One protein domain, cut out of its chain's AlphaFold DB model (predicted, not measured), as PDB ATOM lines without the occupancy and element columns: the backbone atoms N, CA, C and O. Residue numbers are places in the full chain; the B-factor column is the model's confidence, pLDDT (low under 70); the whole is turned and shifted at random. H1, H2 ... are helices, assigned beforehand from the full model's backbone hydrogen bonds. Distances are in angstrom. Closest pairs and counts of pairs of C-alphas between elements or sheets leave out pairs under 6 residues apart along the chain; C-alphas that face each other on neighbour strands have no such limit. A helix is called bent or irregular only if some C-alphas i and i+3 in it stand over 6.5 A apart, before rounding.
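Overview. This is residues 4 to 15 and 29 to 139 of the 140 residues of an uncharacterized protein of Vibrio alginolyticus (UniProt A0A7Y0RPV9). Long helices run up and down side by side: H3, H4 and H5 form a three-sided core, H2 packs along H3, and H1 crosses H2 at the bundle's side. Short H6 folds back on the last part of H5. The printed part has 123 residues in the all-helix class, with six named helices, H1 to H6, in that order and no named strand. It is compact, with a radius of gyration of the C-alphas of 14.9 A, and only just flat, spanning 47 by 31 by 16 A.

Along the chain. H1, residues 4 to 15, begins with C-alpha 4 at (13.371, 33.575, -11.083). H2 is residues 29 to 44, 22.6 A long; H3, 51 to 74, 34.8 A; H4, 78 to 96, 27.5 A; H5, 101 to 127, 38.9 A. H6, residues 131 to 137, ends with C-alpha 137 at (10.577, 53.203, -39.196). H2 and H5 are irregular: C-alphas 34 and 37 are 7.0 A apart, C-alphas 105 and 108 7.9 A.

Arrangement. H1 to H5 form an up-and-down bundle, each running against the one before. H1 touches residues 29 to 36 of H2 at a steep tilt of 41 degrees; the closest C-alphas, Cys 6 and Val 32, are 5.6 A apart. H3 touches H4, the closest C-alphas being those of Ser 69 and Ala 81, 3.9 A. H4 and H5, a helical hairpin, touch with C-alphas 89 and 114 closest, 5.7 A. H1 and H5 are apart. Every O i to N i+4 pair is within hydrogen-bond range in H1, H3 and H6; 10 of 12 are in H2, 14 of 15 in H4 and 21 of 23 in H5.

Size, cuts and confidence. The farthest C-alphas, Leu 48 and Asn 130, are 47.1 A apart. Residues 16 to 28 are not printed; C-alphas 15 and 29 are 11.5 A apart across this cut. No link printed whole is long. No printed residue is under pLDDT 70; H6 has a mean of 77.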
ATOM      1  N   GLU A   4      13.804  32.919 -12.325       96.19
ATOM      2  CA  GLU A   4      13.371  33.575 -11.083       96.19
ATOM      3  C   GLU A   4      14.149  34.869 -10.823       96.19
ATOM      4  O   GLU A   4      13.565  35.904 -10.515       96.19
ATOM      5  N   GLN A   5      15.471  34.841 -11.004       96.69
ATOM      6  CA  GLN A   5      16.318  36.028 -10.907       96.69
ATOM      7  C   GLN A   5      15.965  37.058 -11.978       96.69
ATOM      8  O   GLN A   5      15.923  38.247 -11.673       96.69
ATOM      9  N   CYS A   6      15.677  36.613 -13.206       96.88
ATOM     10  CA  CYS A   6      15.235  37.499 -14.279       96.88
ATOM     11  C   CYS A   6      13.940  38.223 -13.888       96.88
ATOM     12  O   CYS A   6      13.860  39.445 -13.992       96.88
ATOM     13  N   TRP A   7      12.970  37.483 -13.350       97.00
ATOM     14  CA  TRP A   7      11.700  38.035 -12.891       97.00
ATOM     15  C   TRP A   7      11.863  38.997 -11.707       97.00
ATOM     16  O   TRP A   7      11.293  40.084 -11.700       97.00
ATOM     17  N   MET A   8      12.703  38.656 -10.724       97.75
ATOM     18  CA  MET A   8      13.000  39.555  -9.603       97.75
ATOM     19  C   MET A   8      13.653  40.865 -10.061       97.75
ATOM     20  O   MET A   8      13.337  41.924  -9.518       97.75
ATOM     21  N   ARG A   9      14.555  40.812 -11.052       98.25
ATOM     22  CA  ARG A   9      15.168  42.020 -11.624       98.25
ATOM     23  C   ARG A   9      14.147  42.874 -12.364       98.25
ATOM     24  O   ARG A   9      14.161  44.080 -12.155       98.25
ATOM     25  N   TYR A  10      13.257  42.258 -13.141       98.25
ATOM     26  CA  TYR A  10      12.156  42.948 -13.816       98.25
ATOM     27  C   TYR A  10      11.285  43.726 -12.818       98.25
ATOM     28  O   TYR A  10      11.217  44.950 -12.892       98.25
ATOM     29  N   LEU A  11      10.744  43.048 -11.799       98.12
ATOM     30  CA  LEU A  11       9.894  43.687 -10.784       98.12
ATOM     31  C   LEU A  11      10.628  44.802 -10.025       98.12
ATOM     32  O   LEU A  11      10.053  45.831  -9.668       98.12
ATOM     33  N   LYS A  12      11.924  44.606  -9.754       98.50
ATOM     34  CA  LYS A  12      12.729  45.630  -9.089       98.50
ATOM     35  C   LYS A  12      12.987  46.834  -9.999       98.50
ATOM     36  O   LYS A  12      13.015  47.957  -9.498       98.50
ATOM     37  N   ALA A  13      13.174  46.614 -11.298       98.38
ATOM     38  CA  ALA A  13      13.328  47.675 -12.284       98.38
ATOM     39  C   ALA A  13      12.052  48.523 -12.389       98.38
ATOM     40  O   ALA A  13      12.155  49.746 -12.329       98.38
ATOM     41  N   GLU A  14      10.873  47.893 -12.426       97.62
ATOM     42  CA  GLU A  14       9.574  48.585 -12.393       97.62
ATOM     43  C   GLU A  14       9.455  49.485 -11.159       97.62
ATOM     44  O   GLU A  14       9.236  50.690 -11.281       97.62
ATOM     45  N   GLN A  15       9.726  48.937  -9.970       98.00
ATOM     46  CA  GLN A  15       9.681  49.704  -8.723       98.00
ATOM     47  C   GLN A  15      10.622  50.923  -8.749       98.00
ATOM     48  O   GLN A  15      10.279  52.006  -8.274       98.00
ATOM     49  N   TYR A  29      16.768  46.427 -16.259       98.56
ATOM     50  CA  TYR A  29      16.102  46.122 -17.522       98.56
ATOM     51  C   TYR A  29      17.089  45.611 -18.571       98.56
ATOM     52  O   TYR A  29      16.779  44.633 -19.238       98.56
ATOM     53  N   GLU A  30      18.295  46.176 -18.674       97.88
ATOM     54  CA  GLU A  30      19.353  45.647 -19.548       97.88
ATOM     55  C   GLU A  30      19.666  44.178 -19.221       97.88
ATOM     56  O   GLU A  30      19.698  43.321 -20.106       97.88
ATOM     57  N   ASP A  31      19.808  43.852 -17.936       97.88
ATOM     58  CA  ASP A  31      19.979  42.477 -17.471       97.88
ATOM     59  C   ASP A  31      18.822  41.552 -17.893       97.88
ATOM     60  O   ASP A  31      19.063  40.396 -18.257       97.88
ATOM     61  N   VAL A  32      17.577  42.034 -17.830       98.31
ATOM     62  CA  VAL A  32      16.381  41.287 -18.259       98.31
ATOM     63  C   VAL A  32      16.394  41.077 -19.771       98.31
ATOM     64  O   VAL A  32      16.285  39.934 -20.212       98.31
ATOM     65  N   LEU A  33      16.593  42.137 -20.556       98.12
ATOM     66  CA  LEU A  33      16.616  42.083 -22.022       98.12
ATOM     67  C   LEU A  33      17.723  41.161 -22.551       98.12
ATOM     68  O   LEU A  33      17.516  40.454 -23.530       98.12
ATOM     69  N   ASN A  34      18.860  41.077 -21.856       97.69
ATOM     70  CA  ASN A  34      19.963  40.186 -22.225       97.69
ATOM     71  C   ASN A  34      19.700  38.696 -21.935       97.69
ATOM     72  O   ASN A  34      20.381  37.834 -22.488       97.69
ATOM     73  N   HIS A  35      18.754  38.360 -21.051       98.06
ATOM     74  CA  HIS A  35      18.558  36.979 -20.585       98.06
ATOM     75  C   HIS A  35      17.188  36.392 -20.921       98.06
ATOM     76  O   HIS A  35      17.094  35.190 -21.182       98.06
ATOM     77  N   LEU A  36      16.133  37.203 -20.903       97.81
ATOM     78  CA  LEU A  36      14.763  36.758 -21.124       97.81
ATOM     79  C   LEU A  36      14.540  36.126 -22.513       97.81
ATOM     80  O   LEU A  36      13.881  35.086 -22.545       97.81
ATOM     81  N   PRO A  37      15.165  36.595 -23.618       98.00
ATOM     82  CA  PRO A  37      15.095  35.901 -24.909       98.00
ATOM     83  C   PRO A  37      15.547  34.436 -24.833       98.00
ATOM     84  O   PRO A  37      14.886  33.542 -25.354       98.00
ATOM     85  N   SER A  38      16.624  34.150 -24.092       97.31
ATOM     86  CA  SER A  38      17.096  32.768 -23.916       97.31
ATOM     87  C   SER A  38      16.107  31.896 -23.134       97.31
ATOM     88  O   SER A  38      16.026  30.692 -23.368       97.31
ATOM     89  N   HIS A  39      15.343  32.487 -22.208       97.94
ATOM     90  CA  HIS A  39      14.294  31.777 -21.474       97.94
ATOM     91  C   HIS A  39      13.053  31.544 -22.336       97.94
ATOM     92  O   HIS A  39      12.429  30.500 -22.186       97.94
ATOM     93  N   ILE A  40      12.731  32.457 -23.258       97.81
ATOM     94  CA  ILE A  40      11.668  32.268 -24.257       97.81
ATOM     95  C   ILE A  40      11.992  31.067 -25.152       97.81
ATOM     96  O   ILE A  40      11.170  30.161 -25.262       97.81
ATOM     97  N   HIS A  41      13.204  30.994 -25.711       96.69
ATOM     98  CA  HIS A  41      13.602  29.849 -26.540       96.69
ATOM     99  C   HIS A  41      13.599  28.528 -25.756       96.69
ATOM    100  O   HIS A  41      13.031  27.541 -26.210       96.69
ATOM    101  N   LYS A  42      14.119  28.509 -24.522       96.62
ATOM    102  CA  LYS A  42      14.042  27.311 -23.661       96.62
ATOM    103  C   LYS A  42      12.611  26.894 -23.327       96.62
ATOM    104  O   LYS A  42      12.355  25.719 -23.091       96.62
ATOM    105  N   ALA A  43      11.692  27.852 -23.240       96.75
ATOM    106  CA  ALA A  43      10.290  27.567 -22.980       96.75
ATOM    107  C   ALA A  43       9.621  26.890 -24.187       96.75
ATOM    108  O   ALA A  43       8.756  26.044 -23.975       96.75
ATOM    109  N   LEU A  44      10.050  27.201 -25.416       95.25
ATOM    110  CA  LEU A  44       9.599  26.514 -26.634       95.25
ATOM    111  C   LEU A  44      10.085  25.070 -26.712       95.25
ATOM    112  O   LEU A  44       9.319  24.194 -27.093       95.25
ATOM    113  N   GLU A  45      11.324  24.817 -26.291       94.19
ATOM    114  CA  GLU A  45      11.924  23.474 -26.262       94.19
ATOM    115  C   GLU A  45      11.389  22.587 -25.121       94.19
ATOM    116  O   GLU A  45      11.767  21.423 -24.999       94.19
ATOM    117  N   ASN A  46      10.542  23.131 -24.244       95.00
ATOM    118  CA  ASN A  46      10.007  22.421 -23.092       95.00
ATOM    119  C   ASN A  46       8.527  22.080 -23.290       95.00
ATOM    120  O   ASN A  46       7.655  22.932 -23.109       95.00
ATOM    121  N   ASP A  47       8.246  20.799 -23.529       91.94
ATOM    122  CA  ASP A  47       6.896  20.251 -23.729       91.94
ATOM    123  C   ASP A  47       5.925  20.503 -22.557       91.94
ATOM    124  O   ASP A  47       4.707  20.388 -22.707       91.94
ATOM    125  N   LEU A  48       6.439  20.834 -21.367       95.69
ATOM    126  CA  LEU A  48       5.625  21.144 -20.186       95.69
ATOM    127  C   LEU A  48       5.241  22.625 -20.083       95.69
ATOM    128  O   LEU A  48       4.431  22.980 -19.217       95.69
ATOM    129  N   THR A  49       5.808  23.494 -20.923       97.25
ATOM    130  CA  THR A  49       5.479  24.919 -20.934       97.25
ATOM    131  C   THR A  49       4.024  25.117 -21.335       97.25
ATOM    132  O   THR A  49       3.578  24.745 -22.421       97.25
ATOM    133  N   LYS A  50       3.259  25.768 -20.461       97.44
ATOM    134  CA  LYS A  50       1.869  26.119 -20.751       97.44
ATOM    135  C   LYS A  50       1.798  27.392 -21.604       97.44
ATOM    136  O   LYS A  50       2.583  28.312 -21.366       97.44
ATOM    137  N   PRO A  51       0.785  27.532 -22.483       97.00
ATOM    138  CA  PRO A  51       0.552  28.756 -23.258       97.00
ATOM    139  C   PRO A  51       0.582  30.040 -22.424       97.00
ATOM    140  O   PRO A  51       1.239  31.002 -22.800       97.00
ATOM    141  N   CYS A  52      -0.050  30.045 -21.247       95.75
ATOM    142  CA  CYS A  52      -0.042  31.215 -20.368       95.75
ATOM    143  C   CYS A  52       1.356  31.563 -19.831       95.75
ATOM    144  O   CYS A  52       1.675  32.739 -19.723       95.75
ATOM    145  N   GLN A  53       2.197  30.568 -19.531       96.44
ATOM    146  CA  GLN A  53       3.566  30.805 -19.064       96.44
ATOM    147  C   GLN A  53       4.412  31.420 -20.175       96.44
ATOM    148  O   GLN A  53       5.151  32.368 -19.930       96.44
ATOM    149  N   PHE A  54       4.261  30.914 -21.400       97.69
ATOM    150  CA  PHE A  54       4.946  31.461 -22.562       97.69
ATOM    151  C   PHE A  54       4.524  32.902 -22.849       97.69
ATOM    152  O   PHE A  54       5.373  33.777 -22.994       97.69
ATOM    153  N   VAL A  55       3.215  33.173 -22.832       96.94
ATOM    154  CA  VAL A  55       2.679  34.532 -22.988       96.94
ATOM    155  C   VAL A  55       3.232  35.467 -21.910       96.94
ATOM    156  O   VAL A  55       3.642  36.571 -22.242       96.94
ATOM    157  N   CYS A  56       3.344  35.032 -20.648       96.38
ATOM    158  CA  CYS A  56       3.969  35.847 -19.600       96.38
ATOM    159  C   CYS A  56       5.431  36.214 -19.910       96.38
ATOM    160  O   CYS A  56       5.841  37.332 -19.611       96.38
ATOM    161  N   LEU A  57       6.216  35.308 -20.504       97.75
ATOM    162  CA  LEU A  57       7.603  35.601 -20.890       97.75
ATOM    163  C   LEU A  57       7.668  36.628 -22.024       97.75
ATOM    164  O   LEU A  57       8.444  37.578 -21.946       97.75
ATOM    165  N   VAL A  58       6.838  36.444 -23.054       97.75
ATOM    166  CA  VAL A  58       6.740  37.356 -24.201       97.75
ATOM    167  C   VAL A  58       6.288  38.743 -23.738       97.75
ATOM    168  O   VAL A  58       6.963  39.729 -24.022       97.75
ATOM    169  N   SER A  59       5.212  38.833 -22.955       97.19
ATOM    170  CA  SER A  59       4.727  40.116 -22.432       97.19
ATOM    171  C   SER A  59       5.745  40.785 -21.511       97.19
ATOM    172  O   SER A  59       6.000  41.973 -21.665       97.19
ATOM    173  N   GLY A  60       6.417  40.029 -20.636       97.38
ATOM    174  CA  GLY A  60       7.487  40.577 -19.799       97.38
ATOM    175  C   GLY A  60       8.653  41.148 -20.613       97.38
ATOM    176  O   GLY A  60       9.217  42.175 -20.237       97.38
ATOM    177  N   LEU A  61       9.004  40.530 -21.748       98.44
ATOM    178  CA  LEU A  61      10.045  41.055 -22.633       98.44
ATOM    179  C   LEU A  61       9.596  42.338 -23.337       98.44
ATOM    180  O   LEU A  61      10.358  43.306 -23.370       98.44
ATOM    181  N   ARG A  62       8.362  42.361 -23.855       98.38
ATOM    182  CA  ARG A  62       7.756  43.562 -24.443       98.38
ATOM    183  C   ARG A  62       7.791  44.722 -23.449       98.38
ATOM    184  O   ARG A  62       8.308  45.788 -23.773       98.38
ATOM    185  N   ASP A  63       7.284  44.496 -22.243       98.12
ATOM    186  CA  ASP A  63       7.119  45.537 -21.228       98.12
ATOM    187  C   ASP A  63       8.479  46.062 -20.753       98.12
ATOM    188  O   ASP A  63       8.695  47.275 -20.704       98.12
ATOM    189  N   ALA A  64       9.450  45.166 -20.535       98.38
ATOM    190  CA  ALA A  64      10.830  45.545 -20.236       98.38
ATOM    191  C   ALA A  64      11.457  46.386 -21.358       98.38
ATOM    192  O   ALA A  64      12.170  47.351 -21.089       98.38
ATOM    193  N   SER A  65      11.191  46.035 -22.618       98.50
ATOM    194  CA  SER A  65      11.721  46.738 -23.787       98.50
ATOM    195  C   SER A  65      11.146  48.147 -23.924       98.50
ATOM    196  O   SER A  65      11.886  49.086 -24.221       98.50
ATOM    197  N   VAL A  66       9.840  48.309 -23.690       98.31
ATOM    198  CA  VAL A  66       9.170  49.617 -23.695       98.31
ATOM    199  C   VAL A  66       9.707  50.488 -22.562       98.31
ATOM    200  O   VAL A  66      10.169  51.601 -22.815       98.31
ATOM    201  N   ALA A  67       9.752  49.959 -21.337       98.12
ATOM    202  CA  ALA A  67      10.275  50.673 -20.176       98.12
ATOM    203  C   ALA A  67      11.743  51.101 -20.364       98.12
ATOM    204  O   ALA A  67      12.116  52.244 -20.080       98.12
ATOM    205  N   GLN A  68      12.579  50.210 -20.904       98.31
ATOM    206  CA  GLN A  68      13.974  50.511 -21.212       98.31
ATOM    207  C   GLN A  68      14.102  51.607 -22.274       98.31
ATOM    208  O   GLN A  68      14.917  52.517 -22.114       98.31
ATOM    209  N   SER A  69      13.293  51.550 -23.336       98.25
ATOM    210  CA  SER A  69      13.269  52.581 -24.376       98.25
ATOM    211  C   SER A  69      12.888  53.949 -23.813       98.25
ATOM    212  O   SER A  69      13.557  54.943 -24.095       98.25
ATOM    213  N   GLU A  70      11.889  54.012 -22.932       97.06
ATOM    214  CA  GLU A  70      11.510  55.257 -22.262       97.06
ATOM    215  C   GLU A  70      12.650  55.838 -21.418       97.06
ATOM    216  O   GLU A  70      12.902  57.047 -21.473       97.06
ATOM    217  N   ILE A  71      13.356  55.002 -20.649       97.12
ATOM    218  CA  ILE A  71      14.508  55.443 -19.852       97.12
ATOM    219  C   ILE A  71      15.624  55.955 -20.766       97.12
ATOM    220  O   ILE A  71      16.110  57.068 -20.571       97.12
ATOM    221  N   LEU A  72      16.009  55.180 -21.779       97.19
ATOM    222  CA  LEU A  72      17.064  55.544 -22.724       97.19
ATOM    223  C   LEU A  72      16.740  56.856 -23.448       97.19
ATOM    224  O   LEU A  72      17.592  57.738 -23.545       97.19
ATOM    225  N   ASN A  73      15.485  57.046 -23.859       95.25
ATOM    226  CA  ASN A  73      15.031  58.286 -24.475       95.25
ATOM    227  C   ASN A  73      15.171  59.486 -23.521       95.25
ATOM    228  O   ASN A  73      15.672  60.536 -23.922       95.25
ATOM    229  N   LYS A  74      14.802  59.328 -22.239       93.62
ATOM    230  CA  LYS A  74      14.992  60.367 -21.204       93.62
ATOM    231  C   LYS A  74      16.466  60.698 -20.961       93.62
ATOM    232  O   LYS A  74      16.782  61.837 -20.631       93.62
ATOM    233  N   LEU A  75      17.354  59.721 -21.131       93.00
ATOM    234  CA  LEU A  75      18.804  59.891 -21.017       93.00
ATOM    235  C   LEU A  75      19.449  60.463 -22.294       93.00
ATOM    236  O   LEU A  75      20.655  60.696 -22.307       93.00
ATOM    237  N   GLY A  76      18.672  60.714 -23.353       93.62
ATOM    238  CA  GLY A  76      19.178  61.220 -24.633       93.62
ATOM    239  C   GLY A  76      19.865  60.159 -25.496       93.62
ATOM    240  O   GLY A  76      20.598  60.510 -26.415       93.62
ATOM    241  N   LEU A  77      19.634  58.877 -25.209       95.12
ATOM    242  CA  LEU A  77      20.174  57.719 -25.923       95.12
ATOM    243  C   LEU A  77      19.123  57.181 -26.908       95.12
ATOM    244  O   LEU A  77      18.574  56.094 -26.737       95.12
ATOM    245  N   GLN A  78      18.753  57.991 -27.909       95.00
ATOM    246  CA  GLN A  78      17.608  57.676 -28.778       95.00
ATOM    247  C   GLN A  78      17.834  56.437 -29.655       95.00
ATOM    248  O   GLN A  78      16.895  55.688 -29.916       95.00
ATOM    249  N   ARG A  79      19.072  56.199 -30.107       93.69
ATOM    250  CA  ARG A  79      19.410  55.027 -30.935       93.69
ATOM    251  C   ARG A  79      19.267  53.738 -30.158       93.69
ATOM    252  O   ARG A  79      18.674  52.784 -30.649       93.69
ATOM    253  N   GLU A  80      19.761  53.731 -28.935       96.56
ATOM    254  CA  GLU A  80      19.640  52.610 -28.021       96.56
ATOM    255  C   GLU A  80      18.169  52.383 -27.648       96.56
ATOM    256  O   GLU A  80      17.716  51.239 -27.622       96.56
ATOM    257  N   ALA A  81      17.402  53.459 -27.432       97.12
ATOM    258  CA  ALA A  81      15.971  53.384 -27.143       97.12
ATOM    259  C   ALA A  81      15.178  52.709 -28.275       97.12
ATOM    260  O   ALA A  81      14.410  51.775 -28.031       97.12
ATOM    261  N   PHE A  82      15.394  53.145 -29.520       96.19
ATOM    262  CA  PHE A  82      14.769  52.528 -30.689       96.19
ATOM    263  C   PHE A  82      15.253  51.089 -30.896       96.19
ATOM    264  O   PHE A  82      14.452  50.195 -31.160       96.19
ATOM    265  N   SER A  83      16.553  50.840 -30.715       96.38
ATOM    266  CA  SER A  83      17.136  49.506 -30.852       96.38
ATOM    267  C   SER A  83      16.537  48.502 -29.866       96.38
ATOM    268  O   SER A  83      16.332  47.355 -30.251       96.38
ATOM    269  N   ALA A  84      16.239  48.898 -28.623       97.69
ATOM    270  CA  ALA A  84      15.606  48.010 -27.646       97.69
ATOM    271  C   ALA A  84      14.237  47.512 -28.151       97.69
ATOM    272  O   ALA A  84      14.001  46.307 -28.224       97.69
ATOM    273  N   LEU A  85      13.383  48.447 -28.587       98.19
ATOM    274  CA  LEU A  85      12.089  48.165 -29.220       98.19
ATOM    275  C   LEU A  85      12.240  47.254 -30.446       98.19
ATOM    276  O   LEU A  85      11.593  46.210 -30.519       98.19
ATOM    277  N   ASN A  86      13.112  47.636 -31.381       97.38
ATOM    278  CA  ASN A  86      13.265  46.944 -32.658       97.38
ATOM    279  C   ASN A  86      13.791  45.510 -32.487       97.38
ATOM    280  O   ASN A  86      13.339  44.595 -33.169       97.38
ATOM    281  N   GLN A  87      14.721  45.281 -31.555       97.12
ATOM    282  CA  GLN A  87      15.239  43.938 -31.281       97.12
ATOM    283  C   GLN A  87      14.153  43.014 -30.724       97.12
ATOM    284  O   GLN A  87      14.050  41.864 -31.149       97.12
ATOM    285  N   THR A  88      13.318  43.517 -29.810       98.19
ATOM    286  CA  THR A  88      12.186  42.746 -29.282       98.19
ATOM    287  C   THR A  88      11.141  42.475 -30.364       98.19
ATOM    288  O   THR A  88      10.662  41.347 -30.478       98.19
ATOM    289  N   TYR A  89      10.833  43.473 -31.197       98.19
ATOM    290  CA  TYR A  89       9.927  43.316 -32.335       98.19
ATOM    291  C   TYR A  89      10.427  42.237 -33.307       98.19
ATOM    292  O   TYR A  89       9.693  41.299 -33.616       98.19
ATOM    293  N   ALA A  90      11.697  42.308 -33.715       97.12
ATOM    294  CA  ALA A  90      12.314  41.329 -34.601       97.12
ATOM    295  C   ALA A  90      12.275  39.913 -34.008       97.12
ATOM    296  O   ALA A  90      11.935  38.963 -34.712       97.12
ATOM    297  N   LEU A  91      12.565  39.759 -32.710       97.69
ATOM    298  CA  LEU A  91      12.449  38.465 -32.040       97.69
ATOM    299  C   LEU A  91      11.026  37.906 -32.152       97.69
ATOM    300  O   LEU A  91      10.867  36.733 -32.477       97.69
ATOM    301  N   PHE A  92       9.995  38.718 -31.910       97.69
ATOM    302  CA  PHE A  92       8.613  38.245 -32.013       97.69
ATOM    303  C   PHE A  92       8.248  37.854 -33.443       97.69
ATOM    304  O   PHE A  92       7.644  36.799 -33.626       97.69
ATOM    305  N   GLN A  93       8.687  38.622 -34.446       96.06
ATOM    306  CA  GLN A  93       8.518  38.252 -35.854       96.06
ATOM    307  C   GLN A  93       9.160  36.891 -36.161       96.06
ATOM    308  O   GLN A  93       8.524  36.046 -36.785       96.06
ATOM    309  N   PHE A  94      10.377  36.627 -35.673       96.38
ATOM    310  CA  PHE A  94      11.021  35.322 -35.862       96.38
ATOM    311  C   PHE A  94      10.292  34.189 -35.140       96.38
ATOM    312  O   PHE A  94      10.082  33.137 -35.738       96.38
ATOM    313  N   LEU A  95       9.849  34.407 -33.898       96.56
ATOM    314  CA  LEU A  95       9.078  33.415 -33.144       96.56
ATOM    315  C   LEU A  95       7.781  33.030 -33.870       96.56
ATOM    316  O   LEU A  95       7.405  31.864 -33.855       96.56
ATOM    317  N   GLN A  96       7.112  33.977 -34.540       94.75
ATOM    318  CA  GLN A  96       5.900  33.700 -35.324       94.75
ATOM    319  C   GLN A  96       6.143  32.798 -36.543       94.75
ATOM    320  O   GLN A  96       5.192  32.204 -37.049       94.75
ATOM    321  N   LEU A  97       7.384  32.699 -37.023       94.69
ATOM    322  CA  LEU A  97       7.759  31.829 -38.140       94.69
ATOM    323  C   LEU A  97       8.098  30.403 -37.688       94.69
ATOM    324  O   LEU A  97       8.258  29.518 -38.532       94.69
ATOM    325  N   GLU A  98       8.238  30.166 -36.383       94.06
ATOM    326  CA  GLU A  98       8.594  28.852 -35.864       94.06
ATOM    327  C   GLU A  98       7.404  27.883 -35.864       94.06
ATOM    328  O   GLU A  98       6.287  28.220 -35.474       94.06
ATOM    329  N   SER A  99       7.661  26.629 -36.235       91.19
ATOM    330  CA  SER A  99       6.646  25.575 -36.369       91.19
ATOM    331  C   SER A  99       6.385  24.802 -35.067       91.19
ATOM    332  O   SER A  99       6.258  23.579 -35.088       91.19
ATOM    333  N   HIS A 100       6.370  25.486 -33.922       93.50
ATOM    334  CA  HIS A 100       6.094  24.867 -32.622       93.50
ATOM    335  C   HIS A 100       4.586  24.896 -32.311       93.50
ATOM    336  O   HIS A 100       3.964  25.952 -32.404       93.50
ATOM    337  N   ASP A 101       4.012  23.792 -31.811       93.62
ATOM    338  CA  ASP A 101       2.604  23.719 -31.357       93.62
ATOM    339  C   ASP A 101       2.230  24.856 -30.392       93.62
ATOM    340  O   ASP A 101       1.107  25.368 -30.381       93.62
ATOM    341  N   LEU A 102       3.174  25.241 -29.529       95.94
ATOM    342  CA  LEU A 102       2.992  26.327 -28.575       95.94
ATOM    343  C   LEU A 102       2.821  27.677 -29.281       95.94
ATOM    344  O   LEU A 102       1.949  28.446 -28.879       95.94
ATOM    345  N   ILE A 103       3.597  27.928 -30.343       96.62
ATOM    346  CA  ILE A 103       3.495  29.127 -31.185       96.62
ATOM    347  C   ILE A 103       2.150  29.149 -31.903       96.62
ATOM    348  O   ILE A 103       1.465  30.165 -31.841       96.62
ATOM    349  N   GLU A 104       1.709  28.033 -32.488       95.19
ATOM    350  CA  GLU A 104       0.393  27.964 -33.139       95.19
ATOM    351  C   GLU A 104      -0.743  28.334 -32.171       95.19
ATOM    352  O   GLU A 104      -1.645  29.103 -32.508       95.19
ATOM    353  N   ARG A 105      -0.673  27.847 -30.925       95.81
ATOM    354  CA  ARG A 105      -1.687  28.120 -29.891       95.81
ATOM    355  C   ARG A 105      -1.706  29.570 -29.415       95.81
ATOM    356  O   ARG A 105      -2.761  30.048 -29.000       95.81
ATOM    357  N   VAL A 106      -0.561  30.251 -29.415       96.69
ATOM    358  CA  VAL A 106      -0.427  31.635 -28.919       96.69
ATOM    359  C   VAL A 106      -0.248  32.657 -30.042       96.69
ATOM    360  O   VAL A 106      -0.094  33.841 -29.753       96.69
ATOM    361  N   GLY A 107      -0.301  32.239 -31.308       94.88
ATOM    362  CA  GLY A 107       0.097  33.051 -32.459       94.88
ATOM    363  C   GLY A 107      -0.651  34.377 -32.577       94.88
ATOM    364  O   GLY A 107      -0.030  35.403 -32.834       94.88
ATOM    365  N   HIS A 108      -1.959  34.390 -32.292       94.88
ATOM    366  CA  HIS A 108      -2.739  35.634 -32.246       94.88
ATOM    367  C   HIS A 108      -2.214  36.603 -31.177       94.88
ATOM    368  O   HIS A 108      -2.100  37.799 -31.425       94.88
ATOM    369  N   LEU A 109      -1.884  36.100 -29.982       95.50
ATOM    370  CA  LEU A 109      -1.341  36.932 -28.908       95.50
ATOM    371  C   LEU A 109       0.042  37.454 -29.291       95.50
ATOM    372  O   LEU A 109       0.285  38.642 -29.148       95.50
ATOM    373  N   LEU A 110       0.920  36.608 -29.831       95.06
ATOM    374  CA  LEU A 110       2.250  37.023 -30.282       95.06
ATOM    375  C   LEU A 110       2.186  38.074 -31.408       95.06
ATOM    376  O   LEU A 110       2.974  39.020 -31.414       95.06
ATOM    377  N   GLY A 111       1.207  37.955 -32.311       94.50
ATOM    378  CA  GLY A 111       0.910  38.974 -33.321       94.50
ATOM    379  C   GLY A 111       0.505  40.302 -32.696       94.50
ATOM    380  O   GLY A 111       1.122  41.321 -32.989       94.50
ATOM    381  N   GLN A 112      -0.429  40.278 -31.744       95.62
ATOM    382  CA  GLN A 112      -0.829  41.476 -31.007       95.62
ATOM    383  C   GLN A 112       0.354  42.122 -30.263       95.62
ATOM    384  O   GLN A 112       0.523  43.335 -30.316       95.62
ATOM    385  N   GLN A 113       1.216  41.330 -29.613       95.06
ATOM    386  CA  GLN A 113       2.412  41.855 -28.938       95.06
ATOM    387  C   GLN A 113       3.379  42.544 -29.920       95.06
ATOM    388  O   GLN A 113       4.038  43.517 -29.554       95.06
ATOM    389  N   SER A 114       3.467  42.049 -31.158       95.25
ATOM    390  CA  SER A 114       4.292  42.648 -32.213       95.25
ATOM    391  C   SER A 114       3.693  43.955 -32.733       95.25
ATOM    392  O   SER A 114       4.415  44.934 -32.902       95.25
ATOM    393  N   GLU A 115       2.376  43.994 -32.948       95.38
ATOM    394  CA  GLU A 115       1.656  45.210 -33.349       95.38
ATOM    395  C   GLU A 115       1.766  46.310 -32.285       95.38
ATOM    396  O   GLU A 115       2.031  47.466 -32.621       95.38
ATOM    397  N   ASP A 116       1.654  45.949 -31.002       95.62
ATOM    398  CA  ASP A 116       1.861  46.871 -29.882       95.62
ATOM    399  C   ASP A 116       3.272  47.491 -29.925       95.62
ATOM    400  O   ASP A 116       3.432  48.706 -29.778       95.62
ATOM    401  N   LEU A 117       4.315  46.683 -30.169       96.44
ATOM    402  CA  LEU A 117       5.693  47.177 -30.295       96.44
ATOM    403  C   LEU A 117       5.867  48.107 -31.491       96.44
ATOM    404  O   LEU A 117       6.493  49.159 -31.351       96.44
ATOM    405  N   LEU A 118       5.285  47.761 -32.639       95.56
ATOM    406  CA  LEU A 118       5.324  48.613 -33.823       95.56
ATOM    407  C   LEU A 118       4.647  49.966 -33.551       95.56
ATOM    408  O   LEU A 118       5.169  51.012 -33.940       95.56
ATOM    409  N   ALA A 119       3.535  49.974 -32.811       95.31
ATOM    410  CA  ALA A 119       2.882  51.207 -32.377       95.31
ATOM    411  C   ALA A 119       3.779  52.040 -31.441       95.31
ATOM    412  O   ALA A 119       3.874  53.260 -31.611       95.31
ATOM    413  N   HIS A 120       4.490  51.405 -30.501       95.69
ATOM    414  CA  HIS A 120       5.479  52.085 -29.655       95.69
ATOM    415  C   HIS A 120       6.641  52.673 -30.469       95.69
ATOM    416  O   HIS A 120       7.053  53.805 -30.207       95.69
ATOM    417  N   MET A 121       7.138  51.957 -31.480       95.56
ATOM    418  CA  MET A 121       8.179  52.445 -32.393       95.56
ATOM    419  C   MET A 121       7.697  53.647 -33.209       95.56
ATOM    420  O   MET A 121       8.383  54.668 -33.266       95.56
ATOM    421  N   ALA A 122       6.487  53.583 -33.766       93.38
ATOM    422  CA  ALA A 122       5.894  54.694 -34.505       93.38
ATOM    423  C   ALA A 122       5.695  55.937 -33.620       93.38
ATOM    424  O   ALA A 122       6.039  57.057 -34.016       93.38
ATOM    425  N   ALA A 123       5.191  55.746 -32.396       92.44
ATOM    426  CA  ALA A 123       5.031  56.820 -31.419       92.44
ATOM    427  C   ALA A 123       6.382  57.436 -31.023       92.44
ATOM    428  O   ALA A 123       6.503  58.664 -30.969       92.44
ATOM    429  N   PHE A 124       7.404  56.602 -30.807       93.00
ATOM    430  CA  PHE A 124       8.767  57.046 -30.537       93.00
ATOM    431  C   PHE A 124       9.286  57.934 -31.672       93.00
ATOM    432  O   PHE A 124       9.654  59.079 -31.414       93.00
ATOM    433  N   CYS A 125       9.259  57.454 -32.920       91.12
ATOM    434  CA  CYS A 125       9.781  58.184 -34.077       91.12
ATOM    435  C   CYS A 125       9.064  59.524 -34.293       91.12
ATOM    436  O   CYS A 125       9.715  60.553 -34.491       91.12
ATOM    437  N   SER A 126       7.733  59.535 -34.173       89.12
ATOM    438  CA  SER A 126       6.916  60.750 -34.279       89.12
ATOM    439  C   SER A 126       7.296  61.800 -33.221       89.12
ATOM    440  O   SER A 126       7.392  62.997 -33.516       89.12
ATOM    441  N   ALA A 127       7.603  61.365 -31.995       89.19
ATOM    442  CA  ALA A 127       7.985  62.255 -30.902       89.19
ATOM    443  C   ALA A 127       9.372  62.902 -31.079       89.19
ATOM    444  O   ALA A 127       9.603  63.984 -30.533       89.19
ATOM    445  N   GLN A 128      10.279  62.304 -31.864       85.94
ATOM    446  CA  GLN A 128      11.648  62.817 -32.038       85.94
ATOM    447  C   GLN A 128      11.736  64.105 -32.873       85.94
ATOM    448  O   GLN A 128      12.793  64.737 -32.908       85.94
ATOM    449  N   ARG A 129      10.653  64.513 -33.560       77.81
ATOM    450  CA  ARG A 129      10.603  65.711 -34.431       77.81
ATOM    451  C   ARG A 129      11.756  65.788 -35.448       77.81
ATOM    452  O   ARG A 129      12.181  66.874 -35.837       77.81
ATOM    453  N   ASN A 130      12.259  64.636 -35.884       79.75
ATOM    454  CA  ASN A 130      13.336  64.505 -36.857       79.75
ATOM    455  C   ASN A 130      12.925  63.463 -37.905       79.75
ATOM    456  O   ASN A 130      12.653  62.312 -37.570       79.75
ATOM    457  N   ALA A 131      12.884  63.886 -39.172       75.06
ATOM    458  CA  ALA A 131      12.420  63.074 -40.296       75.06
ATOM    459  C   ALA A 131      13.244  61.792 -40.508       75.06
ATOM    460  O   ALA A 131      12.717  60.822 -41.042       75.06
ATOM    461  N   GLN A 132      14.500  61.755 -40.047       79.44
ATOM    462  CA  GLN A 132      15.340  60.559 -40.126       79.44
ATOM    463  C   GLN A 132      14.711  59.361 -39.402       79.44
ATOM    464  O   GLN A 132      14.811  58.244 -39.890       79.44
ATOM    465  N   TRP A 133      14.007  59.584 -38.290       82.31
ATOM    466  CA  TRP A 133      13.350  58.504 -37.546       82.31
ATOM    467  C   TRP A 133      12.126  57.935 -38.261       82.31
ATOM    468  O   TRP A 133      11.801  56.767 -38.081       82.31
ATOM    469  N   MET A 134      11.463  58.737 -39.099       76.00
ATOM    470  CA  MET A 134      10.398  58.225 -39.966       76.00
ATOM    471  C   MET A 134      10.976  57.316 -41.054       76.00
ATOM    472  O   MET A 134      10.408  56.269 -41.324       76.00
ATOM    473  N   ILE A 135      12.147  57.665 -41.601       77.44
ATOM    474  CA  ILE A 135      12.870  56.797 -42.540       77.44
ATOM    475  C   ILE A 135      13.315  55.507 -41.841       77.44
ATOM    476  O   ILE A 135      13.219  54.440 -42.431       77.44
ATOM    477  N   GLU A 136      13.807  55.575 -40.601       74.50
ATOM    478  CA  GLU A 136      14.191  54.369 -39.852       74.50
ATOM    479  C   GLU A 136      12.998  53.441 -39.594       74.50
ATOM    480  O   GLU A 136      13.158  52.230 -39.710       74.50
ATOM    481  N   LEU A 137      11.806  53.989 -39.332       76.25
ATOM    482  CA  LEU A 137      10.577  53.203 -39.196       76.25
ATOM    483  C   LEU A 137      10.176  52.497 -40.501       76.25
ATOM    484  O   LEU A 137       9.736  51.358 -40.445       76.25
ATOM    485  N   ASP A 138      10.357  53.135 -41.661       76.50
ATOM    486  CA  ASP A 138      10.028  52.539 -42.969       76.50
ATOM    487  C   ASP A 138      10.895  51.308 -43.321       76.50
ATOM    488  O   ASP A 138      10.580  50.580 -44.262       76.50
ATOM    489  N   HIS A 139      12.001  51.088 -42.600       78.88
ATOM    490  CA  HIS A 139      12.910  49.952 -42.797       78.88
ATOM    491  C   HIS A 139      12.739  48.831 -41.755       78.88
ATOM    492  O   HIS A 139      13.543  47.894 -41.754       78.88
TER     493      HIS A 139